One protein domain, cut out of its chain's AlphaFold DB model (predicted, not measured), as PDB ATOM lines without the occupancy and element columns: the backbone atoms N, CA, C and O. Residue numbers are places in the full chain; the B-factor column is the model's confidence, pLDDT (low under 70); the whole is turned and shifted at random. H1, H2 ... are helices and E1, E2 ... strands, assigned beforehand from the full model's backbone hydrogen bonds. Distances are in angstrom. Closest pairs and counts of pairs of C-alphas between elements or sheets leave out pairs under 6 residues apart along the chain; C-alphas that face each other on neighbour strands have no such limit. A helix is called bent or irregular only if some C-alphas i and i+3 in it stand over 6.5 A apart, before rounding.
ATOM      1  N   LYS A   2     207.203 157.924 143.648       42.75
ATOM      2  CA  LYS A   2     205.931 158.440 143.109       42.75
ATOM      3  C   LYS A   2     204.980 157.250 142.915       42.75
ATOM      4  O   LYS A   2     205.070 156.552 141.908       42.75
ATOM      5  N   CYS A   3     204.161 156.940 143.919       56.19
ATOM      6  CA  CYS A   3     203.333 155.727 143.942       56.19
ATOM      7  C   CYS A   3     201.852 156.053 143.695       56.19
ATOM      8  O   CYS A   3     201.044 156.038 144.622       56.19
ATOM      9  N   GLY A   4     201.488 156.315 142.440       63.38
ATOM     10  CA  GLY A   4     200.088 156.422 142.011       63.38
ATOM     11  C   GLY A   4     199.535 157.847 141.940       63.38
ATOM     12  O   GLY A   4     200.289 158.813 141.995       63.38
ATOM     13  N   LEU A   5     198.216 157.950 141.771       74.50
ATOM     14  CA  LEU A   5     197.482 159.194 141.479       74.50
ATOM     15  C   LEU A   5     197.079 159.983 142.741       74.50
ATOM     16  O   LEU A   5     196.349 160.965 142.651       74.50
ATOM     17  N   GLY A   6     197.502 159.535 143.924       76.75
ATOM     18  CA  GLY A   6     197.202 160.187 145.198       76.75
ATOM     19  C   GLY A   6     198.303 161.145 145.650       76.75
ATOM     20  O   GLY A   6     199.465 161.002 145.270       76.75
ATOM     21  N   GLY A   7     197.941 162.093 146.510       79.56
ATOM     22  CA  GLY A   7     198.878 163.054 147.083       79.56
ATOM     23  C   GLY A   7     198.512 163.457 148.508       79.56
ATOM     24  O   GLY A   7     197.448 163.105 149.025       79.56
ATOM     25  N   TYR A   8     199.412 164.219 149.117       83.75
ATOM     26  CA  TYR A   8     199.234 164.816 150.433       83.75
ATOM     27  C   TYR A   8     199.346 166.335 150.317       83.75
ATOM     28  O   TYR A   8     200.232 166.840 149.625       83.75
ATOM     29  N   LEU A   9     198.464 167.040 151.015       83.81
ATOM     30  CA  LEU A   9     198.599 168.455 151.307       83.81
ATOM     31  C   LEU A   9     199.373 168.600 152.618       83.81
ATOM     32  O   LEU A   9     199.030 167.989 153.632       83.81
ATOM     33  N   TYR A  10     200.426 169.406 152.581       87.06
ATOM     34  CA  TYR A  10     201.237 169.731 153.743       87.06
ATOM     35  C   TYR A  10     200.882 171.148 154.175       87.06
ATOM     36  O   TYR A  10     201.167 172.099 153.452       87.06
ATOM     37  N   VAL A  11     200.232 171.281 155.330       90.62
ATOM     38  CA  VAL A  11     199.865 172.579 155.904       90.62
ATOM     39  C   VAL A  11     200.719 172.799 157.136       90.62
ATOM     40  O   VAL A  11     200.629 172.041 158.101       90.62
ATOM     41  N   GLN A  12     201.563 173.825 157.106       92.44
ATOM     42  CA  GLN A  12     202.314 174.227 158.285       92.44
ATOM     43  C   GLN A  12     201.431 175.103 159.170       92.44
ATOM     44  O   GLN A  12     200.866 176.096 158.709       92.44
ATOM     45  N   CYS A  13     201.306 174.738 160.443       89.62
ATOM     46  CA  CYS A  13     200.639 175.588 161.417       89.62
ATOM     47  C   CYS A  13     201.476 176.849 161.661       89.62
ATOM     48  O   CYS A  13     202.665 176.761 161.962       89.62
ATOM     49  N   THR A  14     200.858 178.022 161.586       90.44
ATOM     50  CA  THR A  14     201.529 179.305 161.837       90.44
ATOM     51  C   THR A  14     201.924 179.497 163.302       90.44
ATOM     52  O   THR A  14     202.917 180.166 163.570       90.44
ATOM     53  N   SER A  15     201.199 178.886 164.246       89.81
ATOM     54  CA  SER A  15     201.424 179.079 165.687       89.81
ATOM     55  C   SER A  15     202.431 178.099 166.295       89.81
ATOM     56  O   SER A  15     203.253 178.504 167.109       89.81
ATOM     57  N   CYS A  16     202.386 176.815 165.920       90.94
ATOM     58  CA  CYS A  16     203.284 175.783 166.466       90.94
ATOM     59  C   CYS A  16     204.338 175.278 165.468       90.94
ATOM     60  O   CYS A  16     205.121 174.401 165.814       90.94
ATOM     61  N   GLN A  17     204.355 175.799 164.233       88.81
ATOM     62  CA  GLN A  17     205.238 175.372 163.134       88.81
ATOM     63  C   GLN A  17     205.142 173.883 162.760       88.81
ATOM     64  O   GLN A  17     205.910 173.411 161.919       88.81
ATOM     65  N   GLU A  18     204.180 173.151 163.322       90.25
ATOM     66  CA  GLU A  18     203.991 171.732 163.057       90.25
ATOM     67  C   GLU A  18     203.396 171.505 161.662       90.25
ATOM     68  O   GLU A  18     202.465 172.191 161.228       90.25
ATOM     69  N   LEU A  19     203.975 170.547 160.936       87.88
ATOM     70  CA  LEU A  19     203.600 170.204 159.568       87.88
ATOM     71  C   LEU A  19     202.493 169.148 159.575       87.88
ATOM     72  O   LEU A  19     202.746 167.945 159.692       87.88
ATOM     73  N   ASN A  20     201.257 169.604 159.393       86.31
ATOM     74  CA  ASN A  20     200.100 168.734 159.278       86.31
ATOM     75  C   ASN A  20     200.021 168.121 157.878       86.31
ATOM     76  O   ASN A  20     200.074 168.813 156.861       86.31
ATOM     77  N   ARG A  21     199.874 166.794 157.838       84.56
ATOM     78  CA  ARG A  21     199.731 166.011 156.607       84.56
ATOM     79  C   ARG A  21     198.274 165.632 156.403       84.56
ATOM     80  O   ARG A  21     197.743 164.822 157.157       84.56
ATOM     81  N   ILE A  22     197.661 166.169 155.356       82.25
ATOM     82  CA  ILE A  22     196.263 165.910 155.008       82.25
ATOM     83  C   ILE A  22     196.234 165.117 153.693       82.25
ATOM     84  O   ILE A  22     196.723 165.610 152.676       82.25
ATOM     85  N   PRO A  23     195.718 163.877 153.666       83.00
ATOM     86  CA  PRO A  23     195.564 163.137 152.416       83.00
ATOM     87  C   PRO A  23     194.452 163.760 151.559       83.00
ATOM     88  O   PRO A  23     193.388 164.085 152.076       83.00
ATOM     89  N   TYR A  24     194.649 163.853 150.238       81.81
ATOM     90  CA  TYR A  24     193.613 164.370 149.321       81.81
ATOM     91  C   TYR A  24     192.378 163.463 149.183       81.81
ATOM     92  O   TYR A  24     191.417 163.816 148.506       81.81
ATOM     93  N   GLY A  25     192.386 162.273 149.781       81.62
ATOM     94  CA  GLY A  25     191.273 161.343 149.677       81.62
ATOM     95  C   GLY A  25     191.384 160.177 150.640       81.62
ATOM     96  O   GLY A  25     192.304 160.093 151.454       81.62
ATOM     97  N   SER A  26     190.433 159.252 150.522       85.44
ATOM     98  CA  SER A  26     190.401 158.066 151.366       85.44
ATOM     99  C   SER A  26     191.596 157.154 151.097       85.44
ATOM    100  O   SER A  26     192.010 156.907 149.956       85.44
ATOM    101  N   THR A  27     192.152 156.645 152.189       86.88
ATOM    102  CA  THR A  27     193.261 155.699 152.181       86.88
ATOM    103  C   THR A  27     192.864 154.444 152.937       86.88
ATOM    104  O   THR A  27     192.180 154.535 153.952       86.88
ATOM    105  N   HIS A  28     193.333 153.290 152.480       84.81
ATOM    106  CA  HIS A  28     193.132 152.009 153.148       84.81
ATOM    107  C   HIS A  28     194.474 151.301 153.344       84.81
ATOM    108  O   HIS A  28     195.471 151.586 152.670       84.81
ATOM    109  N   LYS A  29     194.491 150.355 154.280       83.31
ATOM    110  CA  LYS A  29     195.579 149.397 154.459       83.31
ATOM    111  C   LYS A  29     194.988 148.006 154.295       83.31
ATOM    112  O   LYS A  29     193.971 147.725 154.911       83.31
ATOM    113  N   GLU A  30     195.628 147.159 153.493       72.38
ATOM    114  CA  GLU A  30     195.242 145.740 153.393       72.38
ATOM    115  C   GLU A  30     195.363 145.053 154.751       72.38
ATOM    116  O   GLU A  30     194.472 144.324 155.160       72.38
ATOM    117  N   ASN A  31     196.439 145.359 155.479       78.12
ATOM    118  CA  ASN A  31     196.673 144.856 156.821       78.12
ATOM    119  C   ASN A  31     196.859 146.035 157.785       78.12
ATOM    120  O   ASN A  31     197.783 146.830 157.585       78.12
ATOM    121  N   PRO A  32     196.057 146.155 158.857       76.44
ATOM    122  CA  PRO A  32     196.215 147.238 159.830       76.44
ATOM    123  C   PRO A  32     197.573 147.178 160.551       76.44
ATOM    124  O   PRO A  32     198.136 148.218 160.883       76.44
ATOM    125  N   SER A  33     198.136 145.973 160.702       77.94
ATOM    126  CA  SER A  33     199.457 145.719 161.299       77.94
ATOM    127  C   SER A  33     200.635 145.895 160.317       77.94
ATOM    128  O   SER A  33     201.803 145.858 160.707       77.94
ATOM    129  N   SER A  34     200.366 146.107 159.022       78.12
ATOM    130  CA  SER A  34     201.421 146.312 158.023       78.12
ATOM    131  C   SER A  34     202.181 147.617 158.280       78.12
ATOM    132  O   SER A  34     201.603 148.709 158.349       78.12
ATOM    133  N   LYS A  35     203.512 147.500 158.383       73.38
ATOM    134  CA  LYS A  35     204.426 148.644 158.396       73.38
ATOM    135  C   LYS A  35     204.536 149.195 156.973       73.38
ATOM    136  O   LYS A  35     205.160 148.586 156.110       73.38
ATOM    137  N   GLY A  36     203.930 150.354 156.733       73.06
ATOM    138  CA  GLY A  36     203.963 151.021 155.435       73.06
ATOM    139  C   GLY A  36     202.990 152.191 155.336       73.06
ATOM    140  O   GLY A  36     202.103 152.371 156.178       73.06
ATOM    141  N   MET A  37     203.166 152.995 154.286       76.25
ATOM    142  CA  MET A  37     202.240 154.076 153.953       76.25
ATOM    143  C   MET A  37     200.922 153.474 153.441       76.25
ATOM    144  O   MET A  37     200.965 152.530 152.647       76.25
ATOM    145  N   PRO A  38     199.753 153.968 153.889       81.19
ATOM    146  CA  PRO A  38     198.477 153.466 153.401       81.19
ATOM    147  C   PRO A  38     198.310 153.767 151.907       81.19
ATOM    148  O   PRO A  38     198.861 154.734 151.378       81.19
ATOM    149  N   SER A  39     197.544 152.927 151.216       82.69
ATOM    150  CA  SER A  39     197.269 153.098 149.793       82.69
ATOM    151  C   SER A  39     196.052 153.981 149.584       82.69
ATOM    152  O   SER A  39     195.025 153.800 150.232       82.69
ATOM    153  N   PHE A  40     196.123 154.889 148.616       87.81
ATOM    154  CA  PHE A  40     194.961 155.664 148.197       87.81
ATOM    155  C   PHE A  40     193.929 154.775 147.503       87.81
ATOM    156  O   PHE A  40     194.278 153.947 146.658       87.81
ATOM    157  N   CYS A  41     192.649 154.984 147.814       87.94
ATOM    158  CA  CYS A  41     191.544 154.275 147.164       87.94
ATOM    159  C   CYS A  41     191.476 154.567 145.658       87.94
ATOM    160  O   CYS A  41     191.070 153.704 144.886       87.94
ATOM    161  N   VAL A  42     191.940 155.744 145.219       88.38
ATOM    162  CA  VAL A  42     192.038 156.115 143.794       88.38
ATOM    163  C   VAL A  42     192.910 155.129 143.010       88.38
ATOM    164  O   VAL A  42     192.557 154.755 141.897       88.38
ATOM    165  N   ASN A  43     194.002 154.639 143.602       88.56
ATOM    166  CA  ASN A  43     194.886 153.667 142.952       88.56
ATOM    167  C   ASN A  43     194.178 152.323 142.733       88.56
ATOM    168  O   ASN A  43     194.306 151.712 141.675       88.56
ATOM    169  N   THR A  44     193.390 151.883 143.713       88.38
ATOM    170  CA  THR A  44     192.566 150.677 143.584       88.38
ATOM    171  C   THR A  44     191.462 150.864 142.547       88.38
ATOM    172  O   THR A  44     191.240 149.973 141.734       88.38
ATOM    173  N   LYS A  45     190.804 152.031 142.519       91.00
ATOM    174  CA  LYS A  45     189.792 152.358 141.502       91.00
ATOM    175  C   LYS A  45     190.381 152.351 140.093       91.00
ATOM    176  O   LYS A  45     189.751 151.825 139.185       91.00
ATOM    177  N   LEU A  46     191.597 152.868 139.922       90.81
ATOM    178  CA  LEU A  46     192.320 152.769 138.657       90.81
ATOM    179  C   LEU A  46     192.575 151.302 138.280       90.81
ATOM    180  O   LEU A  46     192.346 150.922 137.138       90.81
ATOM    181  N   GLY A  47     192.997 150.473 139.240       91.31
ATOM    182  CA  GLY A  47     193.155 149.030 139.044       91.31
ATOM    183  C   GLY A  47     191.854 148.328 138.638       91.31
ATOM    184  O   GLY A  47     191.865 147.505 137.728       91.31
ATOM    185  N   ALA A  48     190.722 148.693 139.240       91.75
ATOM    186  CA  ALA A  48     189.409 148.170 138.859       91.75
ATOM    187  C   ALA A  48     189.011 148.623 137.444       91.75
ATOM    188  O   ALA A  48     188.624 147.802 136.618       91.75
ATOM    189  N   ALA A  49     189.213 149.905 137.119       91.31
ATOM    190  CA  ALA A  49     188.983 150.437 135.778       91.31
ATOM    191  C   ALA A  49     189.878 149.764 134.722       91.31
ATOM    192  O   ALA A  49     189.460 149.592 133.581       91.31
ATOM    193  N   MET A  50     191.096 149.350 135.091       92.00
ATOM    194  CA  MET A  50     191.982 148.557 134.233       92.00
ATOM    195  C   MET A  50     191.435 147.175 133.898       92.00
ATOM    196  O   MET A  50     191.663 146.714 132.777       92.00
ATOM    197  N   ILE A  51     190.780 146.525 134.861       91.31
ATOM    198  CA  ILE A  51     190.176 145.196 134.703       91.31
ATOM    199  C   ILE A  51     188.892 145.287 133.877       91.31
ATOM    200  O   ILE A  51     188.661 144.433 133.028       91.31
ATOM    201  N   ASP A  52     188.091 146.323 134.116       88.38
ATOM    202  CA  ASP A  52     186.771 146.485 133.511       88.38
ATOM    203  C   ASP A  52     186.829 147.122 132.110       88.38
ATOM    204  O   ASP A  52     186.618 146.450 131.101       88.38
ATOM    205  N   ALA A  53     187.182 148.410 132.028       86.88
ATOM    206  CA  ALA A  53     186.990 149.214 130.817       86.88
ATOM    207  C   ALA A  53     188.286 149.529 130.049       86.88
ATOM    208  O   ALA A  53     188.290 149.607 128.820       86.88
ATOM    209  N   LEU A  54     189.401 149.745 130.753       84.88
ATOM    210  CA  LEU A  54     190.620 150.274 130.136       84.88
ATOM    211  C   LEU A  54     191.486 149.191 129.505       84.88
ATOM    212  O   LEU A  54     192.258 149.525 128.621       84.88
ATOM    213  N   GLY A  55     191.393 147.920 129.901       85.81
ATOM    214  CA  GLY A  55     192.101 146.828 129.219       85.81
ATOM    215  C   GLY A  55     193.627 146.873 129.377       85.81
ATOM    216  O   GLY A  55     194.375 146.643 128.421       85.81
ATOM    217  N   GLY A  56     194.101 147.166 130.589       88.94
ATOM    218  CA  GLY A  56     195.510 147.045 130.961       88.94
ATOM    219  C   GLY A  56     196.368 148.320 130.854       88.94
ATOM    220  O   GLY A  56     195.905 149.402 130.497       88.94
ATOM    221  N   PRO A  57     197.661 148.207 131.206       89.81
ATOM    222  CA  PRO A  57     198.505 149.354 131.556       89.81
ATOM    223  C   PRO A  57     198.901 150.248 130.376       89.81
ATOM    224  O   PRO A  57     199.067 151.450 130.558       89.81
ATOM    225  N   GLN A  58     199.021 149.694 129.165       89.81
ATOM    226  CA  GLN A  58     199.345 150.489 127.975       89.81
ATOM    227  C   GLN A  58     198.234 151.499 127.665       89.81
ATOM    228  O   GLN A  58     198.502 152.660 127.376       89.81
ATOM    229  N   ARG A  59     196.977 151.060 127.766       91.00
ATOM    230  CA  ARG A  59     195.806 151.896 127.496       91.00
ATOM    231  C   ARG A  59     195.625 152.965 128.572       91.00
ATOM    232  O   ARG A  59     195.337 154.102 128.226       91.00
ATOM    233  N   VAL A  60     195.897 152.641 129.840       90.75
ATOM    234  CA  VAL A  60     195.937 153.639 130.925       90.75
ATOM    235  C   VAL A  60     196.956 154.727 130.634       90.75
ATOM    236  O   VAL A  60     196.627 155.902 130.726       90.75
ATOM    237  N   ASN A  61     198.182 154.356 130.266       90.56
ATOM    238  CA  ASN A  61     199.212 155.351 129.990       90.56
ATOM    239  C   ASN A  61     198.861 156.214 128.779       90.56
ATOM    240  O   ASN A  61     199.073 157.416 128.848       90.56
ATOM    241  N   ASN A  62     198.242 155.653 127.737       90.00
ATOM    242  CA  ASN A  62     197.731 156.457 126.627       90.00
ATOM    243  C   ASN A  62     196.684 157.482 127.105       90.00
ATOM    244  O   ASN A  62     196.765 158.645 126.724       90.00
ATOM    245  N   VAL A  63     195.746 157.083 127.973       90.44
ATOM    246  CA  VAL A  63     194.748 158.000 128.561       90.44
ATOM    247  C   VAL A  63     195.418 159.076 129.423       90.44
ATOM    248  O   VAL A  63     195.095 160.254 129.304       90.44
ATOM    249  N   LEU A  64     196.395 158.713 130.253       88.38
ATOM    250  CA  LEU A  64     197.139 159.690 131.055       88.38
ATOM    251  C   LEU A  64     197.900 160.680 130.167       88.38
ATOM    252  O   LEU A  64     197.859 161.878 130.432       88.38
ATOM    253  N   SER A  65     198.503 160.209 129.074       89.44
ATOM    254  CA  SER A  65     199.163 161.070 128.094       89.44
ATOM    255  C   SER A  65     198.189 162.035 127.413       89.44
ATOM    256  O   SER A  65     198.540 163.197 127.242       89.44
ATOM    257  N   THR A  66     196.955 161.615 127.099       91.94
ATOM    258  CA  THR A  66     195.937 162.540 126.550       91.94
ATOM    259  C   THR A  66     195.517 163.630 127.535       91.94
ATOM    260  O   THR A  66     195.140 164.718 127.117       91.94
ATOM    261  N   LEU A  67     195.618 163.361 128.839       86.94
ATOM    262  CA  LEU A  67     195.321 164.321 129.907       86.94
ATOM    263  C   LEU A  67     196.551 165.135 130.336       86.94
ATOM    264  O   LEU A  67     196.488 165.851 131.333       86.94
ATOM    265  N   ASN A  68     197.672 165.003 129.619       88.75
ATOM    266  CA  ASN A  68     198.958 165.606 129.964       88.75
ATOM    267  C   ASN A  68     199.439 165.255 131.392       88.75
ATOM    268  O   ASN A  68     200.078 166.051 132.080       88.75
ATOM    269  N   LEU A  69     199.108 164.046 131.859       85.94
ATOM    270  CA  LEU A  69     199.543 163.504 133.143       85.94
ATOM    271  C   LEU A  69     200.757 162.583 132.954       85.94
ATOM    272  O   LEU A  69     200.851 161.867 131.950       85.94
ATOM    273  N   PRO A  70     201.684 162.538 133.928       85.25
ATOM    274  CA  PRO A  70     202.855 161.682 133.831       85.25
ATOM    275  C   PRO A  70     202.446 160.200 133.787       85.25
ATOM    276  O   PRO A  70     201.622 159.764 134.600       85.25
ATOM    277  N   PRO A  71     203.040 159.395 132.886       86.19
ATOM    278  CA  PRO A  71     202.718 157.981 132.785       86.19
ATOM    279  C   PRO A  71     203.168 157.230 134.040       86.19
ATOM    280  O   PRO A  71     204.190 157.535 134.664       86.19
ATOM    281  N   ILE A  72     202.412 156.195 134.396       87.69
ATOM    282  CA  ILE A  72     202.708 155.346 135.548       87.69
ATOM    283  C   ILE A  72     203.477 154.113 135.063       87.69
ATOM    284  O   ILE A  72     203.208 153.550 133.999       87.69
ATOM    285  N   SER A  73     204.451 153.658 135.855       89.06
ATOM    286  CA  SER A  73     205.223 152.464 135.510       89.06
ATOM    287  C   SER A  73     204.326 151.223 135.414       89.06
ATOM    288  O   SER A  73     203.446 150.988 136.249       89.06
ATOM    289  N   HIS A  74     204.591 150.371 134.422       88.19
ATOM    290  CA  HIS A  74     203.829 149.138 134.207       88.19
ATOM    291  C   HIS A  74     203.855 148.210 135.436       88.19
ATOM    292  O   HIS A  74     202.869 147.541 135.733       88.19
ATOM    293  N   LYS A  75     204.972 148.181 136.182       88.19
ATOM    294  CA  LYS A  75     205.089 147.407 137.430       88.19
ATOM    295  C   LYS A  75     204.090 147.898 138.481       88.19
ATOM    296  O   LYS A  75     203.377 147.083 139.054       88.19
ATOM    297  N   ASN A  76     203.990 149.213 138.674       86.81
ATOM    298  CA  ASN A  76     203.061 149.799 139.642       86.81
ATOM    299  C   ASN A  76     201.603 149.597 139.214       86.81
ATOM    300  O   ASN A  76     200.775 149.227 140.042       86.81
ATOM    301  N   LEU A  77     201.298 149.773 137.924       89.25
ATOM    302  CA  LEU A  77     199.963 149.498 137.381       89.25
ATOM    303  C   LEU A  77     199.565 148.029 137.567       89.25
ATOM    304  O   LEU A  77     198.436 147.749 137.950       89.25
ATOM    305  N   LYS A  78     200.499 147.087 137.394       90.38
ATOM    306  CA  LYS A  78     200.236 145.664 137.656       90.38
ATOM    307  C   LYS A  78     199.974 145.350 139.126       90.38
ATOM    308  O   LYS A  78     199.175 144.462 139.404       90.38
ATOM    309  N   VAL A  79     200.622 146.048 140.055       88.69
ATOM    310  CA  VAL A  79     200.327 145.905 141.489       88.69
ATOM    311  C   VAL A  79     198.916 146.416 141.795       88.69
ATOM    312  O   VAL A  79     198.166 145.732 142.484       88.69
ATOM    313  N   MET A  80     198.529 147.567 141.234       88.25
ATOM    314  CA  MET A  80     197.175 148.119 141.389       88.25
ATOM    315  C   MET A  80     196.101 147.201 140.792       88.25
ATOM    316  O   MET A  80     195.081 146.970 141.434       88.25
ATOM    317  N   GLU A  81     196.351 146.649 139.603       90.69
ATOM    318  CA  GLU A  81     195.480 145.669 138.939       90.69
ATOM    319  C   GLU A  81     195.278 144.425 139.813       90.69
ATOM    320  O   GLU A  81     194.145 144.034 140.054       90.69
ATOM    321  N   ARG A  82     196.351 143.826 140.348       90.81
ATOM    322  CA  ARG A  82     196.239 142.626 141.199       90.81
ATOM    323  C   ARG A  82     195.479 142.891 142.493       90.81
ATOM    324  O   ARG A  82     194.569 142.139 142.807       90.81
ATOM    325  N   ARG A  83     195.799 143.988 143.185       88.31
ATOM    326  CA  ARG A  83     195.098 144.398 144.409       88.31
ATOM    327  C   ARG A  83     193.598 144.576 144.160       88.31
ATOM    328  O   ARG A  83     192.782 144.111 144.944       88.31
ATOM    329  N   ALA A  84     193.226 145.249 143.070       91.06
ATOM    330  CA  ALA A  84     191.823 145.385 142.688       91.06
ATOM    331  C   ALA A  84     191.190 144.027 142.342       91.06
ATOM    332  O   ALA A  84     190.066 143.765 142.757       91.06
ATOM    333  N   GLY A  85     191.926 143.162 141.640       92.06
ATOM    334  CA  GLY A  85     191.505 141.805 141.295       92.06
ATOM    335  C   GLY A  85     191.169 140.955 142.517       92.06
ATOM    336  O   GLY A  85     190.083 140.396 142.561       92.06
ATOM    337  N   GLU A  86     192.024 140.934 143.540       91.38
ATOM    338  CA  GLU A  86     191.786 140.178 144.782       91.38
ATOM    339  C   GLU A  86     190.483 140.605 145.481       91.38
ATOM    340  O   GLU A  86     189.704 139.763 145.928       91.38
ATOM    341  N   MET A  87     190.196 141.910 145.523       88.62
ATOM    342  CA  MET A  87     188.937 142.420 146.080       88.62
ATOM    343  C   MET A  87     187.720 142.042 145.231       88.62
ATOM    344  O   MET A  87     186.679 141.685 145.780       88.62
ATOM    345  N   ILE A  88     187.841 142.118 143.904       91.12
ATOM    346  CA  ILE A  88     186.762 141.751 142.980       91.12
ATOM    347  C   ILE A  88     186.481 140.247 143.058       91.12
ATOM    348  O   ILE A  88     185.321 139.856 143.106       91.12
ATOM    349  N   GLU A  89     187.514 139.407 143.121       93.62
ATOM    350  CA  GLU A  89     187.387 137.955 143.282       93.62
ATOM    351  C   GLU A  89     186.742 137.594 144.623       93.62
ATOM    352  O   GLU A  89     185.825 136.774 144.663       93.62
ATOM    353  N   GLY A  90     187.152 138.251 145.714       92.00
ATOM    354  CA  GLY A  90     186.519 138.081 147.022       92.00
ATOM    355  C   GLY A  90     185.030 138.428 146.991       92.00
ATOM    356  O   GLY A  90     184.203 137.657 147.478       92.00
ATOM    357  N   PHE A  91     184.670 139.548 146.361       92.38
ATOM    358  CA  PHE A  91     183.272 139.943 146.199       92.38
ATOM    359  C   PHE A  91     182.494 138.975 145.299       92.38
ATOM    360  O   PHE A  91     181.364 138.615 145.622       92.38
ATOM    361  N   ALA A  92     183.098 138.516 144.200       92.62
ATOM    362  CA  ALA A  92     182.487 137.550 143.299       92.62
ATOM    363  C   ALA A  92     182.151 136.252 144.041       92.62
ATOM    364  O   ALA A  92     181.007 135.814 143.978       92.62
ATOM    365  N   ASN A  93     183.086 135.700 144.818       95.00
ATOM    366  CA  ASN A  93     182.852 134.484 145.600       95.00
ATOM    367  C   ASN A  93     181.712 134.662 146.611       95.00
ATOM    368  O   ASN A  93     180.787 133.856 146.629       95.00
ATOM    369  N   LEU A  94     181.718 135.757 147.379       94.38
ATOM    370  CA  LEU A  94     180.645 136.051 148.337       94.38
ATOM    371  C   LEU A  94     179.283 136.193 147.651       94.38
ATOM    372  O   LEU A  94     178.285 135.656 148.126       94.38
ATOM    373  N   SER A  95     179.244 136.902 146.521       94.94
ATOM    374  CA  SER A  95     178.011 137.092 145.762       94.94
ATOM    375  C   SER A  95     177.501 135.777 145.169       94.94
ATOM    376  O   SER A  95     176.306 135.514 145.222       94.94
ATOM    377  N   MET A  96     178.393 134.921 144.666       92.31
ATOM    378  CA  MET A  96     178.035 133.609 144.134       92.31
ATOM    379  C   MET A  96     177.497 132.699 145.236       92.31
ATOM    380  O   MET A  96     176.452 132.085 145.046       92.31
ATOM    381  N   ASP A  97     178.143 132.664 146.402       93.56
ATOM    382  CA  ASP A  97     177.674 131.886 147.553       93.56
ATOM    383  C   ASP A  97     176.287 132.341 148.014       93.56
ATOM    384  O   ASP A  97     175.417 131.512 148.290       93.56
ATOM    385  N   GLN A  98     176.058 133.657 148.065       93.25
ATOM    386  CA  GLN A  98     174.755 134.218 148.402       93.25
ATOM    387  C   GLN A  98     173.685 133.795 147.386       93.25
ATOM    388  O   GLN A  98     172.633 133.297 147.781       93.25
ATOM    389  N   ARG A  99     173.968 133.916 146.085       90.44
ATOM    390  CA  ARG A  99     173.030 133.517 145.024       90.44
ATOM    391  C   ARG A  99     172.747 132.018 145.020       90.44
ATOM    392  O   ARG A  99     171.613 131.626 144.771       90.44
ATOM    393  N   CYS A 100     173.739 131.186 145.328       91.56
ATOM    394  CA  CYS A 100     173.547 129.744 145.485       91.56
ATOM    395  C   CYS A 100     172.593 129.421 146.641       91.56
ATOM    396  O   CYS A 100     171.731 128.558 146.490       91.56
ATOM    397  N   ARG A 101     172.717 130.113 147.783       93.00
ATOM    398  CA  ARG A 101     171.802 129.929 148.924       93.00
ATOM    399  C   ARG A 101     170.386 130.379 148.592       93.00
ATOM    400  O   ARG A 101     169.454 129.625 148.836       93.00
ATOM    401  N   GLU A 102     170.243 131.557 147.989       92.81
ATOM    402  CA  GLU A 102     168.942 132.088 147.558       92.81
ATOM    403  C   GLU A 102     168.248 131.138 146.566       92.81
ATOM    404  O   GLU A 102     167.060 130.862 146.704       92.81
ATOM    405  N   ALA A 103     168.991 130.589 145.598       92.75
ATOM    406  CA  ALA A 103     168.455 129.617 144.645       92.75
ATOM    407  C   ALA A 103     168.016 128.311 145.328       92.75
ATOM    408  O   ALA A 103     166.936 127.806 145.043       92.75
ATOM    409  N   PHE A 104     168.819 127.795 146.263       92.69
ATOM    410  CA  PHE A 104     168.476 126.589 147.019       92.69
ATOM    411  C   PHE A 104     167.222 126.777 147.886       92.69
ATOM    412  O   PHE A 104     166.373 125.889 147.958       92.69
ATOM    413  N   GLU A 105     167.087 127.929 148.544       92.62
ATOM    414  CA  GLU A 105     165.899 128.253 149.339       92.62
ATOM    415  C   GLU A 105     164.645 128.371 148.464       92.62
ATOM    416  O   GLU A 105     163.600 127.845 148.847       92.62
ATOM    417  N   ALA A 106     164.762 128.975 147.276       91.62
ATOM    418  CA  ALA A 106     163.667 129.067 146.311       91.62
ATOM    419  C   ALA A 106     163.249 127.693 145.747       91.62
ATOM    420  O   ALA A 106     162.061 127.408 145.622       91.62
ATOM    421  N   GLU A 107     164.202 126.807 145.441       91.62
ATOM    422  CA  GLU A 107     163.892 125.431 145.023       91.62
ATOM    423  C   GLU A 107     163.176 124.656 146.138       91.62
ATOM    424  O   GLU A 107     162.203 123.945 145.880       91.62
ATOM    425  N   LYS A 108     163.614 124.831 147.391       90.94
ATOM    426  CA  LYS A 108     162.994 124.193 148.555       90.94
ATOM    427  C   LYS A 108     161.561 124.677 148.798       90.94
ATOM    428  O   LYS A 108     160.724 123.861 149.176       90.94
ATOM    429  N   SER A 109     161.273 125.969 148.622       86.69
ATOM    430  CA  SER A 109     159.905 126.485 148.765       86.69
ATOM    431  C   SER A 109     158.993 125.992 147.645       86.69
ATOM    432  O   SER A 109     157.891 125.543 147.935       86.69
ATOM    433  N   ASN A 110     159.471 125.985 146.398       81.62
ATOM    434  CA  ASN A 110     158.680 125.513 145.257       81.62
ATOM    435  C   ASN A 110     158.327 124.022 145.392       81.62
ATOM    436  O   ASN A 110     157.189 123.634 145.154       81.62
ATOM    437  N   ALA A 111     159.267 123.193 145.861       76.44
ATOM    438  CA  ALA A 111     159.000 121.776 146.115       76.44
ATOM    439  C   ALA A 111     157.933 121.547 147.205       76.44
ATOM    440  O   ALA A 111     157.181 120.580 147.136       76.44
ATOM    441  N   ALA A 112     157.842 122.432 148.203       72.00
ATOM    442  CA  ALA A 112     156.822 122.346 149.249       72.00
ATOM    443  C   ALA A 112     155.427 122.798 148.770       72.00
ATOM    444  O   ALA A 112     154.420 122.389 149.347       72.00
ATOM    445  N   GLU A 113     155.354 123.637 147.734       69.06
ATOM    446  CA  GLU A 113     154.090 124.060 147.118       69.06
ATOM    447  C   GLU A 113     153.492 122.952 146.235       69.06
ATOM    448  O   GLU A 113     152.279 122.736 146.275       69.06
TER     449      GLU A 113
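What this domain is: This is residues 2 to 113 of the 272 residues of an uncharacterized protein of Mytilus coruscus (UniProt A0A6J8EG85). The model shows one long helix, H3, whose first part packs on two short helices, H1 and H2, while its residues 89 to 113 stick out as a long free arm that makes much of the length. H1 crosses H3 near that first part, and a small two-stranded hairpin, E1 and E2, lies beyond the helices at the end away from the arm. The printed part has 112 residues, with two named strands followed by three named helices in the order E1, E2, H1, H2, H3; the two strands form an antiparallel sheet, and the class is mostly helix. The whole is extended, with a radius of gyration of the C-alphas of 20.8 A, and elongated, spanning 74 by 39 by 23 A.

Where its parts are: Begin at Lys 2 and go on to C-alpha 8 at (199.234, 164.816, 150.433), where strand E1, residues 8 to 12, begins. Strand E2 follows as residues 19 to 23. Find C-alpha 41 at (191.544, 154.275, 147.164); from there helix H1, residues 41 to 54, runs 17.5 A. It is irregular, but only just: C-alphas 51 and 54 are 6.8 A apart. Helix H2 holds residues 57 to 66 and measures 14.3 A. Helix H3, residues 74 to 113, runs 57.2 A and ends at C-alpha 113 at (154.090, 124.060, 147.118).

How they stand to each other: Look first at the hairpin of E1 and E2, antiparallel at 155 degrees, where N 9 and O 22 are 2.8 A apart and N 11 and O 20 are 2.9 A apart, both within hydrogen-bond range. E1 is apart from H1, H2 and H3, and E2 is apart from H2 and H3. Residues 27 to 28 pair with residues 39 to 40, antiparallel. H1 touches residues 77 to 85 of H3, about perpendicular at 74 degrees; their closest C-alphas, those of Gly 47 and Glu 81, are 4.1 A apart. Residues 50 to 54 of H1 only just touch H2, only at the corner, with 3 pairs of C-alphas within 8 A; the closest, those of Leu 54 and Val 60, are 6.3 A apart. H2 touches residues 74 to 78 of H3 at a steep tilt of 66 degrees, opposite ways; the closest C-alphas, those of Pro 57 and His 74, are 6.0 A apart. Every O i to N i+4 pair is within hydrogen-bond range in H2 and H3, and 9 of 10 are in H1.

The domain as a whole: The C-alphas of Ser 15 and Glu 113, the two farthest apart, are 74.9 A apart. The printed part has no cut. The link from E2 to H1 is long, with 17 residues, of which 31 to 36 stand free. Mean pLDDT of the printed part is 86.4; residues 2 to 4 and 113 are under 70.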